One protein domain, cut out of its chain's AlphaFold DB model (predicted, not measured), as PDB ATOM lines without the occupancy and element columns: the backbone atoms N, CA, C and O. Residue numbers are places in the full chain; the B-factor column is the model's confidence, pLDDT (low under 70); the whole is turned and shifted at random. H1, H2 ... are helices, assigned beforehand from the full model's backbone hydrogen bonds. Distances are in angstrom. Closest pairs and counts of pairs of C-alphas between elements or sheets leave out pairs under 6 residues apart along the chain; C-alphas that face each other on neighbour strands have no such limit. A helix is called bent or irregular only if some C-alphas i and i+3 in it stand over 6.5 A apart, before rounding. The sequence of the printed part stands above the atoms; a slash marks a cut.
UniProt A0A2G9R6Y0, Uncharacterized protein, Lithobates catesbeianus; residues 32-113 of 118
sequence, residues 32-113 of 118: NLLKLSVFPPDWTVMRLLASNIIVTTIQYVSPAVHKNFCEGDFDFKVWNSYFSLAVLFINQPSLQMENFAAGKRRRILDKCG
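AT A GLANCE: This is residues 32 to 113 of the 118 residues of an uncharacterized protein of Lithobates catesbeianus (UniProt A0A2G9R6Y0). A long helical hairpin, H2 running out and the shorter H3 folding back beside it, makes most of the length of a loose rod. The very short H1 sits beside the hairpin near the last residues of H3, and H4 lies beyond the end of H3, near the first part of H2, reached by a long link of which residues 98 to 101 stick out together with residues 102 to 104 of H4. The printed part has 82 residues with four named helices, H1, H2, H3 and H4 along the chain, and no named strand; its class is all helix. The whole is loose, with a radius of gyration of the C-alphas of 15.4 A, and spans 50 by 24 by 18 A.

IN THESE COORDINATES: H1 is residues 32 to 35, beginning with C-alpha 32 at (-18.417, -33.022, -16.775). H2 is residues 44 to 69, 34.9 A from first to last C-alpha, and begins with C-alpha 44 at (-26.976, -48.093, -19.050). H2 is irregular, but only just: C-alphas 60 and 63 are 6.9 A apart, and it has a kink of 38 degrees near residue 63. H3 is residues 76 to 90, 21.0 A long between its first and last C-alphas. H4 is residues 102 to 112, 15.8 A long by the same measure, and ends with C-alpha 112 at (-36.879, -45.029, -13.379).

HOW THE PARTS SIT: H2 and H3 touch and form a helical hairpin, at a shallow tilt of 27 degrees, opposite ways; their closest C-alphas, those of Ser 51 and Phe 89, are 7.4 A apart. H1 and H3 only just touch, with 3 pairs of C-alphas within 8 A, and H3 does so with residues 88 to 89 alone; the closest C-alphas are those of Leu 34 and Phe 89, at 6.9 A. H1 and H2 are close but not clearly touching, with the closest C-alphas, those of Leu 34 and Ser 51, at 7.7 A. H2 and H4 are also close but not clearly touching, at a steep tilt of 48 degrees, the same way; their closest C-alphas, those of Leu 49 and Cys 112, are 7.4 A apart. H4 is apart from H1 and from H3. Every O i to N i+4 pair is within hydrogen-bond range in H3, against 20 of 22 in H2 and 5 of 7 in H4, while H1 is too short for such a pair.

THE WHOLE: The two C-alphas farthest apart, those of Gly 72 and Gly 103, are 50.1 A apart. The printed part has no cut. The links H1 to H2 and H2 to H3 are short, and the link H3 to H4, with 11 residues, is long. Residues 98 to 104, of which 102 to 104 belong to H4, stand free. The mean pLDDT of the printed part is 74.9; residues 36 to 39, residue 41 and residues 93 to 113 are under 70, and H4 has a mean of 51.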
ATOM      1  N   ASN A  32     -19.470 -32.016 -16.873       86.50
ATOM      2  CA  ASN A  32     -18.417 -33.022 -16.775       86.50
ATOM      3  C   ASN A  32     -19.007 -34.434 -16.720       86.50
ATOM      4  O   ASN A  32     -18.553 -35.298 -17.460       86.50
ATOM      5  N   LEU A  33     -20.071 -34.651 -15.944       82.69
ATOM      6  CA  LEU A  33     -20.766 -35.940 -15.887       82.69
ATOM      7  C   LEU A  33     -21.396 -36.349 -17.230       82.69
ATOM      8  O   LEU A  33     -21.425 -37.535 -17.543       82.69
ATOM      9  N   LEU A  34     -21.891 -35.394 -18.029       78.62
ATOM     10  CA  LEU A  34     -22.488 -35.676 -19.341       78.62
ATOM     11  C   LEU A  34     -21.447 -35.929 -20.439       78.62
ATOM     12  O   LEU A  34     -21.723 -36.702 -21.357       78.62
ATOM     13  N   LYS A  35     -20.296 -35.242 -20.386       74.81
ATOM     14  CA  LYS A  35     -19.229 -35.332 -21.398       74.81
ATOM     15  C   LYS A  35     -18.271 -36.487 -21.158       74.81
ATOM     16  O   LYS A  35     -17.763 -37.066 -22.114       74.81
ATOM     17  N   LEU A  36     -17.976 -36.782 -19.900       63.50
ATOM     18  CA  LEU A  36     -17.101 -37.886 -19.558       63.50
ATOM     19  C   LEU A  36     -17.896 -39.182 -19.731       63.50
ATOM     20  O   LEU A  36     -19.009 -39.322 -19.223       63.50
ATOM     21  N   SER A  37     -17.303 -40.174 -20.389       62.91
ATOM     22  CA  SER A  37     -17.738 -41.569 -20.309       62.91
ATOM     23  C   SER A  37     -17.439 -42.135 -18.911       62.91
ATOM     24  O   SER A  37     -16.817 -43.186 -18.789       62.91
ATOM     25  N   VAL A  38     -17.830 -41.413 -17.847       67.69
ATOM     26  CA  VAL A  38     -17.641 -41.802 -16.435       67.69
ATOM     27  C   VAL A  38     -18.199 -43.199 -16.212       67.69
ATOM     28  O   VAL A  38     -17.667 -43.986 -15.437       67.69
ATOM     29  N   PHE A  39     -19.275 -43.504 -16.932       69.38
ATOM     30  CA  PHE A  39     -19.894 -44.808 -16.947       69.38
ATOM     31  C   PHE A  39     -19.560 -45.529 -18.256       69.38
ATOM     32  O   PHE A  39     -19.802 -44.968 -19.334       69.38
ATOM     33  N   PRO A  40     -19.072 -46.780 -18.180       74.19
ATOM     34  CA  PRO A  40     -18.940 -47.651 -19.339       74.19
ATOM     35  C   PRO A  40     -20.248 -47.736 -20.145       74.19
ATOM     36  O   PRO A  40     -21.337 -47.596 -19.574       74.19
ATOM     37  N   PRO A  41     -20.189 -48.010 -21.462       68.56
ATOM     38  CA  PRO A  41     -21.380 -48.156 -22.302       68.56
ATOM     39  C   PRO A  41     -22.416 -49.141 -21.738       68.56
ATOM     40  O   PRO A  41     -23.620 -48.875 -21.798       68.56
ATOM     41  N   ASP A  42     -21.941 -50.210 -21.099       71.69
ATOM     42  CA  ASP A  42     -22.758 -51.294 -20.544       71.69
ATOM     43  C   ASP A  42     -23.491 -50.908 -19.249       71.69
ATOM     44  O   ASP A  42     -24.438 -51.576 -18.827       71.69
ATOM     45  N   TRP A  43     -23.116 -49.786 -18.629       76.81
ATOM     46  CA  TRP A  43     -23.717 -49.271 -17.398       76.81
ATOM     47  C   TRP A  43     -24.923 -48.378 -17.698       76.81
ATOM     48  O   TRP A  43     -25.083 -47.286 -17.150       76.81
ATOM     49  N   THR A  44     -25.809 -48.850 -18.577       72.38
ATOM     50  CA  THR A  44     -26.976 -48.093 -19.050       72.38
ATOM     51  C   THR A  44     -27.849 -47.576 -17.903       72.38
ATOM     52  O   THR A  44     -28.327 -46.449 -17.966       72.38
ATOM     53  N   VAL A  45     -28.030 -48.365 -16.836       77.81
ATOM     54  CA  VAL A  45     -28.835 -47.962 -15.668       77.81
ATOM     55  C   VAL A  45     -28.209 -46.769 -14.946       77.81
ATOM     56  O   VAL A  45     -28.916 -45.820 -14.632       77.81
ATOM     57  N   MET A  46     -26.889 -46.779 -14.732       78.44
ATOM     58  CA  MET A  46     -26.184 -45.670 -14.074       78.44
ATOM     59  C   MET A  46     -26.172 -44.420 -14.954       78.44
ATOM     60  O   MET A  46     -26.396 -43.320 -14.455       78.44
ATOM     61  N   ARG A  47     -25.997 -44.592 -16.272       76.19
ATOM     62  CA  ARG A  47     -26.092 -43.495 -17.247       76.19
ATOM     63  C   ARG A  47     -27.468 -42.844 -17.211       76.19
ATOM     64  O   ARG A  47     -27.555 -41.628 -17.110       76.19
ATOM     65  N   LEU A  48     -28.530 -43.645 -17.224       75.94
ATOM     66  CA  LEU A  48     -29.894 -43.133 -17.174       75.94
ATOM     67  C   LEU A  48     -30.229 -42.491 -15.823       75.94
ATOM     68  O   LEU A  48     -30.877 -41.450 -15.795       75.94
ATOM     69  N   LEU A  49     -29.768 -43.075 -14.714       78.94
ATOM     70  CA  LEU A  49     -29.941 -42.492 -13.386       78.94
ATOM     71  C   LEU A  49     -29.253 -41.124 -13.294       78.94
ATOM     72  O   LEU A  49     -29.865 -40.171 -12.823       78.94
ATOM     73  N   ALA A  50     -28.019 -41.007 -13.791       79.69
ATOM     74  CA  ALA A  50     -27.302 -39.738 -13.847       79.69
ATOM     75  C   ALA A  50     -28.036 -38.713 -14.725       79.69
ATOM     76  O   ALA A  50     -28.247 -37.584 -14.285       79.69
ATOM     77  N   SER A  51     -28.500 -39.108 -15.916       79.88
ATOM     78  CA  SER A  51     -29.329 -38.250 -16.772       79.88
ATOM     79  C   SER A  51     -30.601 -37.786 -16.040       79.88
ATOM     80  O   SER A  51     -30.916 -36.597 -16.057       79.88
ATOM     81  N   ASN A  52     -31.296 -38.683 -15.333       80.88
ATOM     82  CA  ASN A  52     -32.505 -38.348 -14.576       80.88
ATOM     83  C   ASN A  52     -32.228 -37.364 -13.421       80.88
ATOM     84  O   ASN A  52     -32.968 -36.403 -13.221       80.88
ATOM     85  N   ILE A  53     -31.135 -37.564 -12.679       82.06
ATOM     86  CA  ILE A  53     -30.714 -36.651 -11.606       82.06
ATOM     87  C   ILE A  53     -30.413 -35.258 -12.172       82.06
ATOM     88  O   ILE A  53     -30.824 -34.256 -11.582       82.06
ATOM     89  N   ILE A  54     -29.731 -35.192 -13.317       84.31
ATOM     90  CA  ILE A  54     -29.379 -33.933 -13.978       84.31
ATOM     91  C   ILE A  54     -30.641 -33.190 -14.423       84.31
ATOM     92  O   ILE A  54     -30.805 -32.034 -14.044       84.31
ATOM     93  N   VAL A  55     -31.561 -33.836 -15.153       83.56
ATOM     94  CA  VAL A  55     -32.790 -33.162 -15.618       83.56
ATOM     95  C   VAL A  55     -33.680 -32.734 -14.455       83.56
ATOM     96  O   VAL A  55     -34.156 -31.602 -14.445       83.56
ATOM     97  N   THR A  56     -33.820 -33.582 -13.433       81.69
ATOM     98  CA  THR A  56     -34.609 -33.253 -12.241       81.69
ATOM     99  C   THR A  56     -34.005 -32.037 -11.545       81.69
ATOM    100  O   THR A  56     -34.710 -31.085 -11.230       81.69
ATOM    101  N   THR A  57     -32.682 -32.005 -11.365       83.69
ATOM    102  CA  THR A  57     -32.018 -30.882 -10.692       83.69
ATOM    103  C   THR A  57     -32.096 -29.599 -11.519       83.69
ATOM    104  O   THR A  57     -32.375 -28.549 -10.951       83.69
ATOM    105  N   ILE A  58     -31.919 -29.669 -12.846       85.88
ATOM    106  CA  ILE A  58     -32.104 -28.531 -13.767       85.88
ATOM    107  C   ILE A  58     -33.522 -27.957 -13.635       85.88
ATOM    108  O   ILE A  58     -33.677 -26.744 -13.517       85.88
ATOM    109  N   GLN A  59     -34.547 -28.815 -13.588       85.75
ATOM    110  CA  GLN A  59     -35.936 -28.392 -13.389       85.75
ATOM    111  C   GLN A  59     -36.141 -27.707 -12.032       85.75
ATOM    112  O   GLN A  59     -36.783 -26.661 -11.981       85.75
ATOM    113  N   TYR A  60     -35.548 -28.231 -10.954       83.94
ATOM    114  CA  TYR A  60     -35.614 -27.607  -9.627       83.94
ATOM    115  C   TYR A  60     -34.923 -26.237  -9.574       83.94
ATOM    116  O   TYR A  60     -35.417 -25.328  -8.908       83.94
ATOM    117  N   VAL A  61     -33.801 -26.058 -10.281       86.25
ATOM    118  CA  VAL A  61     -33.078 -24.774 -10.298       86.25
ATOM    119  C   VAL A  61     -33.618 -23.772 -11.314       86.25
ATOM    120  O   VAL A  61     -33.368 -22.578 -11.163       86.25
ATOM    121  N   SER A  62     -34.404 -24.209 -12.301       88.25
ATOM    122  CA  SER A  62     -34.970 -23.345 -13.345       88.25
ATOM    123  C   SER A  62     -35.737 -22.130 -12.791       88.25
ATOM    124  O   SER A  62     -35.475 -21.022 -13.262       88.25
ATOM    125  N   PRO A  63     -36.618 -22.248 -11.772       89.38
ATOM    126  CA  PRO A  63     -37.289 -21.086 -11.187       89.38
ATOM    127  C   PRO A  63     -36.316 -20.094 -10.544       89.38
ATOM    128  O   PRO A  63     -36.510 -18.886 -10.653       89.38
ATOM    129  N   ALA A  64     -35.250 -20.586  -9.903       87.38
ATOM    130  CA  ALA A  64     -34.230 -19.733  -9.300       87.38
ATOM    131  C   ALA A  64     -33.395 -19.017 -10.372       87.38
ATOM    132  O   ALA A  64     -33.104 -17.833 -10.215       87.38
ATOM    133  N   VAL A  65     -33.062 -19.701 -11.473       89.06
ATOM    134  CA  VAL A  65     -32.390 -19.093 -12.632       89.06
ATOM    135  C   VAL A  65     -33.265 -17.998 -13.242       89.06
ATOM    136  O   VAL A  65     -32.802 -16.875 -13.423       89.06
ATOM    137  N   HIS A  66     -34.542 -18.296 -13.492       89.75
ATOM    138  CA  HIS A  66     -35.478 -17.350 -14.095       89.75
ATOM    139  C   HIS A  66     -35.705 -16.121 -13.204       89.75
ATOM    140  O   HIS A  66     -35.483 -14.992 -13.630       89.75
ATOM    141  N   LYS A  67     -36.080 -16.336 -11.936       89.38
ATOM    142  CA  LYS A  67     -36.396 -15.256 -10.992       89.38
ATOM    143  C   LYS A  67     -35.207 -14.331 -10.733       89.38
ATOM    144  O   LYS A  67     -35.400 -13.130 -10.603       89.38
ATOM    145  N   ASN A  68     -33.999 -14.883 -10.613       87.00
ATOM    146  CA  ASN A  68     -32.842 -14.095 -10.193       87.00
ATOM    147  C   ASN A  68     -32.007 -13.574 -11.363       87.00
ATOM    148  O   ASN A  68     -31.305 -12.591 -11.165       87.00
ATOM    149  N   PHE A  69     -32.045 -14.190 -12.549       91.25
ATOM    150  CA  PHE A  69     -31.109 -13.879 -13.640       91.25
ATOM    151  C   PHE A  69     -31.776 -13.662 -15.007       91.25
ATOM    152  O   PHE A  69     -31.067 -13.643 -16.009       91.25
ATOM    153  N   CYS A  70     -33.108 -13.543 -15.092       86.75
ATOM    154  CA  CYS A  70     -33.825 -13.293 -16.353       86.75
ATOM    155  C   CYS A  70     -34.348 -11.861 -16.469       86.75
ATOM    156  O   CYS A  70     -34.009 -11.153 -17.413       86.75
ATOM    157  N   GLU A  71     -35.178 -11.436 -15.518       80.12
ATOM    158  CA  GLU A  71     -35.889 -10.157 -15.586       80.12
ATOM    159  C   GLU A  71     -35.106  -9.053 -14.862       80.12
ATOM    160  O   GLU A  71     -34.695  -9.219 -13.714       80.12
ATOM    161  N   GLY A  72     -34.872  -7.923 -15.537       76.12
ATOM    162  CA  GLY A  72     -34.255  -6.715 -14.964       76.12
ATOM    163  C   GLY A  72     -32.737  -6.766 -14.735       76.12
ATOM    164  O   GLY A  72     -32.105  -5.715 -14.720       76.12
ATOM    165  N   ASP A  73     -32.144  -7.953 -14.601       83.50
ATOM    166  CA  ASP A  73     -30.699  -8.129 -14.403       83.50
ATOM    167  C   ASP A  73     -30.233  -9.483 -14.966       83.50
ATOM    168  O   ASP A  73     -30.017 -10.467 -14.241       83.50
ATOM    169  N   PHE A  74     -30.181  -9.529 -16.301       89.62
ATOM    170  CA  PHE A  74     -29.845 -10.714 -17.081       89.62
ATOM    171  C   PHE A  74     -28.370 -11.094 -16.922       89.62
ATOM    172  O   PHE A  74     -27.478 -10.343 -17.317       89.62
ATOM    173  N   ASP A  75     -28.107 -12.310 -16.438       94.69
ATOM    174  CA  ASP A  75     -26.742 -12.835 -16.370       94.69
ATOM    175  C   ASP A  75     -26.456 -13.784 -17.538       94.69
ATOM    176  O   ASP A  75     -26.852 -14.956 -17.555       94.69
ATOM    177  N   PHE A  76     -25.708 -13.272 -18.515       93.06
ATOM    178  CA  PHE A  76     -25.311 -14.029 -19.700       93.06
ATOM    179  C   PHE A  76     -24.556 -15.317 -19.357       93.06
ATOM    180  O   PHE A  76     -24.737 -16.337 -20.020       93.06
ATOM    181  N   LYS A  77     -23.704 -15.309 -18.326       93.62
ATOM    182  CA  LYS A  77     -22.847 -16.452 -17.992       93.62
ATOM    183  C   LYS A  77     -23.674 -17.606 -17.426       93.62
ATOM    184  O   LYS A  77     -23.452 -18.755 -17.818       93.62
ATOM    185  N   VAL A  78     -24.628 -17.307 -16.544       94.06
ATOM    186  CA  VAL A  78     -25.571 -18.288 -15.984       94.06
ATOM    187  C   VAL A  78     -26.413 -18.898 -17.101       94.06
ATOM    188  O   VAL A  78     -26.423 -20.121 -17.250       94.06
ATOM    189  N   TRP A  79     -27.041 -18.066 -17.934       94.38
ATOM    190  CA  TRP A  79     -27.902 -18.535 -19.022       94.38
ATOM    191  C   TRP A  79     -27.146 -19.313 -20.095       94.38
ATOM    192  O   TRP A  79     -27.592 -20.386 -20.502       94.38
ATOM    193  N   ASN A  80     -25.972 -18.839 -20.512       93.81
ATOM    194  CA  ASN A  80     -25.138 -19.554 -21.474       93.81
ATOM    195  C   ASN A  80     -24.734 -20.939 -20.943       93.81
ATOM    196  O   ASN A  80     -24.769 -21.930 -21.677       93.81
ATOM    197  N   SER A  81     -24.385 -21.038 -19.655       93.81
ATOM    198  CA  SER A  81     -24.058 -22.319 -19.024       93.81
ATOM    199  C   SER A  81     -25.278 -23.245 -18.942       93.81
ATOM    200  O   SER A  81     -25.164 -24.422 -19.295       93.81
ATOM    201  N   TYR A  82     -26.439 -22.703 -18.559       92.00
ATOM    202  CA  TYR A  82     -27.714 -23.415 -18.470       92.00
ATOM    203  C   TYR A  82     -28.150 -23.996 -19.825       92.00
ATOM    204  O   TYR A  82     -28.359 -25.204 -19.945       92.00
ATOM    205  N   PHE A  83     -28.195 -23.175 -20.879       90.50
ATOM    206  CA  PHE A  83     -28.563 -23.631 -22.223       90.50
ATOM    207  C   PHE A  83     -27.548 -24.610 -22.806       90.50
ATOM    208  O   PHE A  83     -27.935 -25.635 -23.366       90.50
ATOM    209  N   SER A  84     -26.249 -24.356 -22.626       90.44
ATOM    210  CA  SER A  84     -25.210 -25.302 -23.046       90.44
ATOM    211  C   SER A  84     -25.403 -26.678 -22.404       90.44
ATOM    212  O   SER A  84     -25.182 -27.703 -23.048       90.44
ATOM    213  N   LEU A  85     -25.801 -26.714 -21.129       89.12
ATOM    214  CA  LEU A  85     -26.061 -27.958 -20.420       89.12
ATOM    215  C   LEU A  85     -27.307 -28.670 -20.962       89.12
ATOM    216  O   LEU A  85     -27.258 -29.880 -21.169       89.12
ATOM    217  N   ALA A  86     -28.379 -27.932 -21.258       87.50
ATOM    218  CA  ALA A  86     -29.581 -28.481 -21.886       87.50
ATOM    219  C   ALA A  86     -29.283 -29.093 -23.268       87.50
ATOM    220  O   ALA A  86     -29.709 -30.211 -23.555       87.50
ATOM    221  N   VAL A  87     -28.480 -28.416 -24.094       86.44
ATOM    222  CA  VAL A  87     -28.046 -28.935 -25.402       86.44
ATOM    223  C   VAL A  87     -27.216 -30.209 -25.245       86.44
ATOM    224  O   VAL A  87     -27.452 -31.185 -25.957       86.44
ATOM    225  N   LEU A  88     -26.264 -30.244 -24.307       84.62
ATOM    226  CA  LEU A  88     -25.477 -31.451 -24.029       84.62
ATOM    227  C   LEU A  88     -26.346 -32.612 -23.547       84.62
ATOM    228  O   LEU A  88     -26.092 -33.757 -23.913       84.62
ATOM    229  N   PHE A  89     -27.357 -32.312 -22.734       81.56
ATOM    230  CA  PHE A  89     -28.299 -33.299 -22.238       81.56
ATOM    231  C   PHE A  89     -29.111 -33.916 -23.380       81.56
ATOM    232  O   PHE A  89     -29.101 -35.132 -23.531       81.56
ATOM    233  N   ILE A  90     -29.746 -33.097 -24.226       79.75
ATOM    234  CA  ILE A  90     -30.584 -33.565 -25.348       79.75
ATOM    235  C   ILE A  90     -29.772 -34.403 -26.345       79.75
ATOM    236  O   ILE A  90     -30.270 -35.393 -26.873       79.75
ATOM    237  N   ASN A  91     -28.506 -34.048 -26.564       76.12
ATOM    238  CA  ASN A  91     -27.617 -34.768 -27.474       76.12
ATOM    239  C   ASN A  91     -26.983 -36.035 -26.863       76.12
ATOM    240  O   ASN A  91     -26.094 -36.626 -27.477       76.12
ATOM    241  N   GLN A  92     -27.387 -36.475 -25.663       71.94
ATOM    242  CA  GLN A  92     -26.805 -37.676 -25.070       71.94
ATOM    243  C   GLN A  92     -27.217 -38.963 -25.810       71.94
ATOM    244  O   GLN A  92     -28.407 -39.276 -25.888       71.94
ATOM    245  N   PRO A  93     -26.250 -39.816 -26.211       64.56
ATOM    246  CA  PRO A  93     -26.539 -41.098 -26.862       64.56
ATOM    247  C   PRO A  93     -27.366 -42.056 -25.992       64.56
ATOM    248  O   PRO A  93     -28.089 -42.904 -26.498       64.56
ATOM    249  N   SER A  94     -27.283 -41.928 -24.662       59.69
ATOM    250  CA  SER A  94     -28.053 -42.741 -23.710       59.69
ATOM    251  C   SER A  94     -29.559 -42.455 -23.726       59.69
ATOM    252  O   SER A  94     -30.321 -43.297 -23.255       59.69
ATOM    253  N   LEU A  95     -29.991 -41.312 -24.269       56.81
ATOM    254  CA  LEU A  95     -31.405 -40.963 -24.444       56.81
ATOM    255  C   LEU A  95     -31.981 -41.480 -25.775       56.81
ATOM    256  O   LEU A  95     -33.198 -41.509 -25.943       56.81
ATOM    257  N   GLN A  96     -31.133 -41.954 -26.695       58.16
ATOM    258  CA  GLN A  96     -31.531 -42.553 -27.973       58.16
ATOM    259  C   GLN A  96     -31.994 -44.002 -27.757       58.16
ATOM    260  O   GLN A  96     -31.338 -44.977 -28.132       58.16
ATOM    261  N   MET A  97     -33.150 -44.152 -27.102       51.62
ATOM    262  CA  MET A  97     -33.722 -45.445 -26.709       51.62
ATOM    263  C   MET A  97     -34.118 -46.357 -27.887       51.62
ATOM    264  O   MET A  97     -34.479 -47.520 -27.673       51.62
ATOM    265  N   GLU A  98     -34.025 -45.867 -29.125       47.00
ATOM    266  CA  GLU A  98     -34.289 -46.633 -30.345       47.00
ATOM    267  C   GLU A  98     -33.369 -47.853 -30.506       47.00
ATOM    268  O   GLU A  98     -33.824 -48.875 -31.009       47.00
ATOM    269  N   ASN A  99     -32.164 -47.833 -29.926       48.31
ATOM    270  CA  ASN A  99     -31.223 -48.962 -29.970       48.31
ATOM    271  C   ASN A  99     -31.466 -50.052 -28.907       48.31
ATOM    272  O   ASN A  99     -30.768 -51.065 -28.887       48.31
ATOM    273  N   PHE A 100     -32.439 -49.884 -28.002       47.78
ATOM    274  CA  PHE A 100     -32.736 -50.899 -26.984       47.78
ATOM    275  C   PHE A 100     -33.850 -51.844 -27.432       47.78
ATOM    276  O   PHE A 100     -34.946 -51.402 -27.779       47.78
ATOM    277  N   ALA A 101     -33.598 -53.153 -27.324       50.25
ATOM    278  CA  ALA A 101     -34.611 -54.190 -27.496       50.25
ATOM    279  C   ALA A 101     -35.824 -53.949 -26.571       50.25
ATOM    280  O   ALA A 101     -35.671 -53.573 -25.401       50.25
ATOM    281  N   ALA A 102     -37.033 -54.201 -27.085       51.44
ATOM    282  CA  ALA A 102     -38.313 -53.839 -26.462       51.44
ATOM    283  C   ALA A 102     -38.462 -54.281 -24.988       51.44
ATOM    284  O   ALA A 102     -39.038 -53.558 -24.174       51.44
ATOM    285  N   GLY A 103     -37.878 -55.422 -24.605       48.34
ATOM    286  CA  GLY A 103     -37.926 -55.942 -23.230       48.34
ATOM    287  C   GLY A 103     -37.094 -55.162 -22.198       48.34
ATOM    288  O   GLY A 103     -37.377 -55.241 -21.001       48.34
ATOM    289  N   LYS A 104     -36.084 -54.390 -22.631       52.06
ATOM    290  CA  LYS A 104     -35.247 -53.556 -21.746       52.06
ATOM    291  C   LYS A 104     -35.853 -52.160 -21.554       52.06
ATOM    292  O   LYS A 104     -35.753 -51.621 -20.456       52.06
ATOM    293  N   ARG A 105     -36.585 -51.643 -22.558       51.97
ATOM    294  CA  ARG A 105     -37.366 -50.390 -22.464       51.97
ATOM    295  C   ARG A 105     -38.395 -50.447 -21.332       51.97
ATOM    296  O   ARG A 105     -38.412 -49.559 -20.489       51.97
ATOM    297  N   ARG A 106     -39.188 -51.525 -21.251       48.00
ATOM    298  CA  ARG A 106     -40.252 -51.667 -20.235       48.00
ATOM    299  C   ARG A 106     -39.708 -51.722 -18.799       48.00
ATOM    300  O   ARG A 106     -40.205 -51.017 -17.936       48.00
ATOM    301  N   ARG A 107     -38.595 -52.432 -18.563       51.44
ATOM    302  CA  ARG A 107     -37.932 -52.474 -17.242       51.44
ATOM    303  C   ARG A 107     -37.281 -51.157 -16.823       51.44
ATOM    304  O   ARG A 107     -37.201 -50.875 -15.632       51.44
ATOM    305  N   ILE A 108     -36.779 -50.384 -17.782       52.97
ATOM    306  CA  ILE A 108     -36.188 -49.068 -17.539       52.97
ATOM    307  C   ILE A 108     -37.274 -48.045 -17.177       52.97
ATOM    308  O   ILE A 108     -37.110 -47.301 -16.214       52.97
ATOM    309  N   LEU A 109     -38.401 -48.062 -17.891       54.28
ATOM    310  CA  LEU A 109     -39.572 -47.233 -17.592       54.28
ATOM    311  C   LEU A 109     -40.151 -47.548 -16.203       54.28
ATOM    312  O   LEU A 109     -40.389 -46.626 -15.425       54.28
ATOM    313  N   ASP A 110     -40.270 -48.835 -15.859       52.38
ATOM    314  CA  ASP A 110     -40.806 -49.274 -14.564       52.38
ATOM    315  C   ASP A 110     -39.871 -48.960 -13.381       52.38
ATOM    316  O   ASP A 110     -40.347 -48.644 -12.293       52.38
ATOM    317  N   LYS A 111     -38.539 -49.013 -13.562       53.38
ATOM    318  CA  LYS A 111     -37.571 -48.711 -12.484       53.38
ATOM    319  C   LYS A 111     -37.228 -47.229 -12.334       53.38
ATOM    320  O   LYS A 111     -36.883 -46.816 -11.232       53.38
ATOM    321  N   CYS A 112     -37.270 -46.443 -13.410       47.94
ATOM    322  CA  CYS A 112     -36.879 -45.029 -13.379       47.94
ATOM    323  C   CYS A 112     -38.061 -44.062 -13.236       47.94
ATOM    324  O   CYS A 112     -37.833 -42.858 -13.182       47.94
ATOM    325  N   GLY A 113     -39.303 -44.554 -13.146       46.69
ATOM    326  CA  GLY A 113     -40.468 -43.717 -12.849       46.69
ATOM    327  C   GLY A 113     -40.779 -42.674 -13.926       46.69
ATOM    328  O   GLY A 113     -41.471 -41.697 -13.646       46.69
TER     329      GLY A 113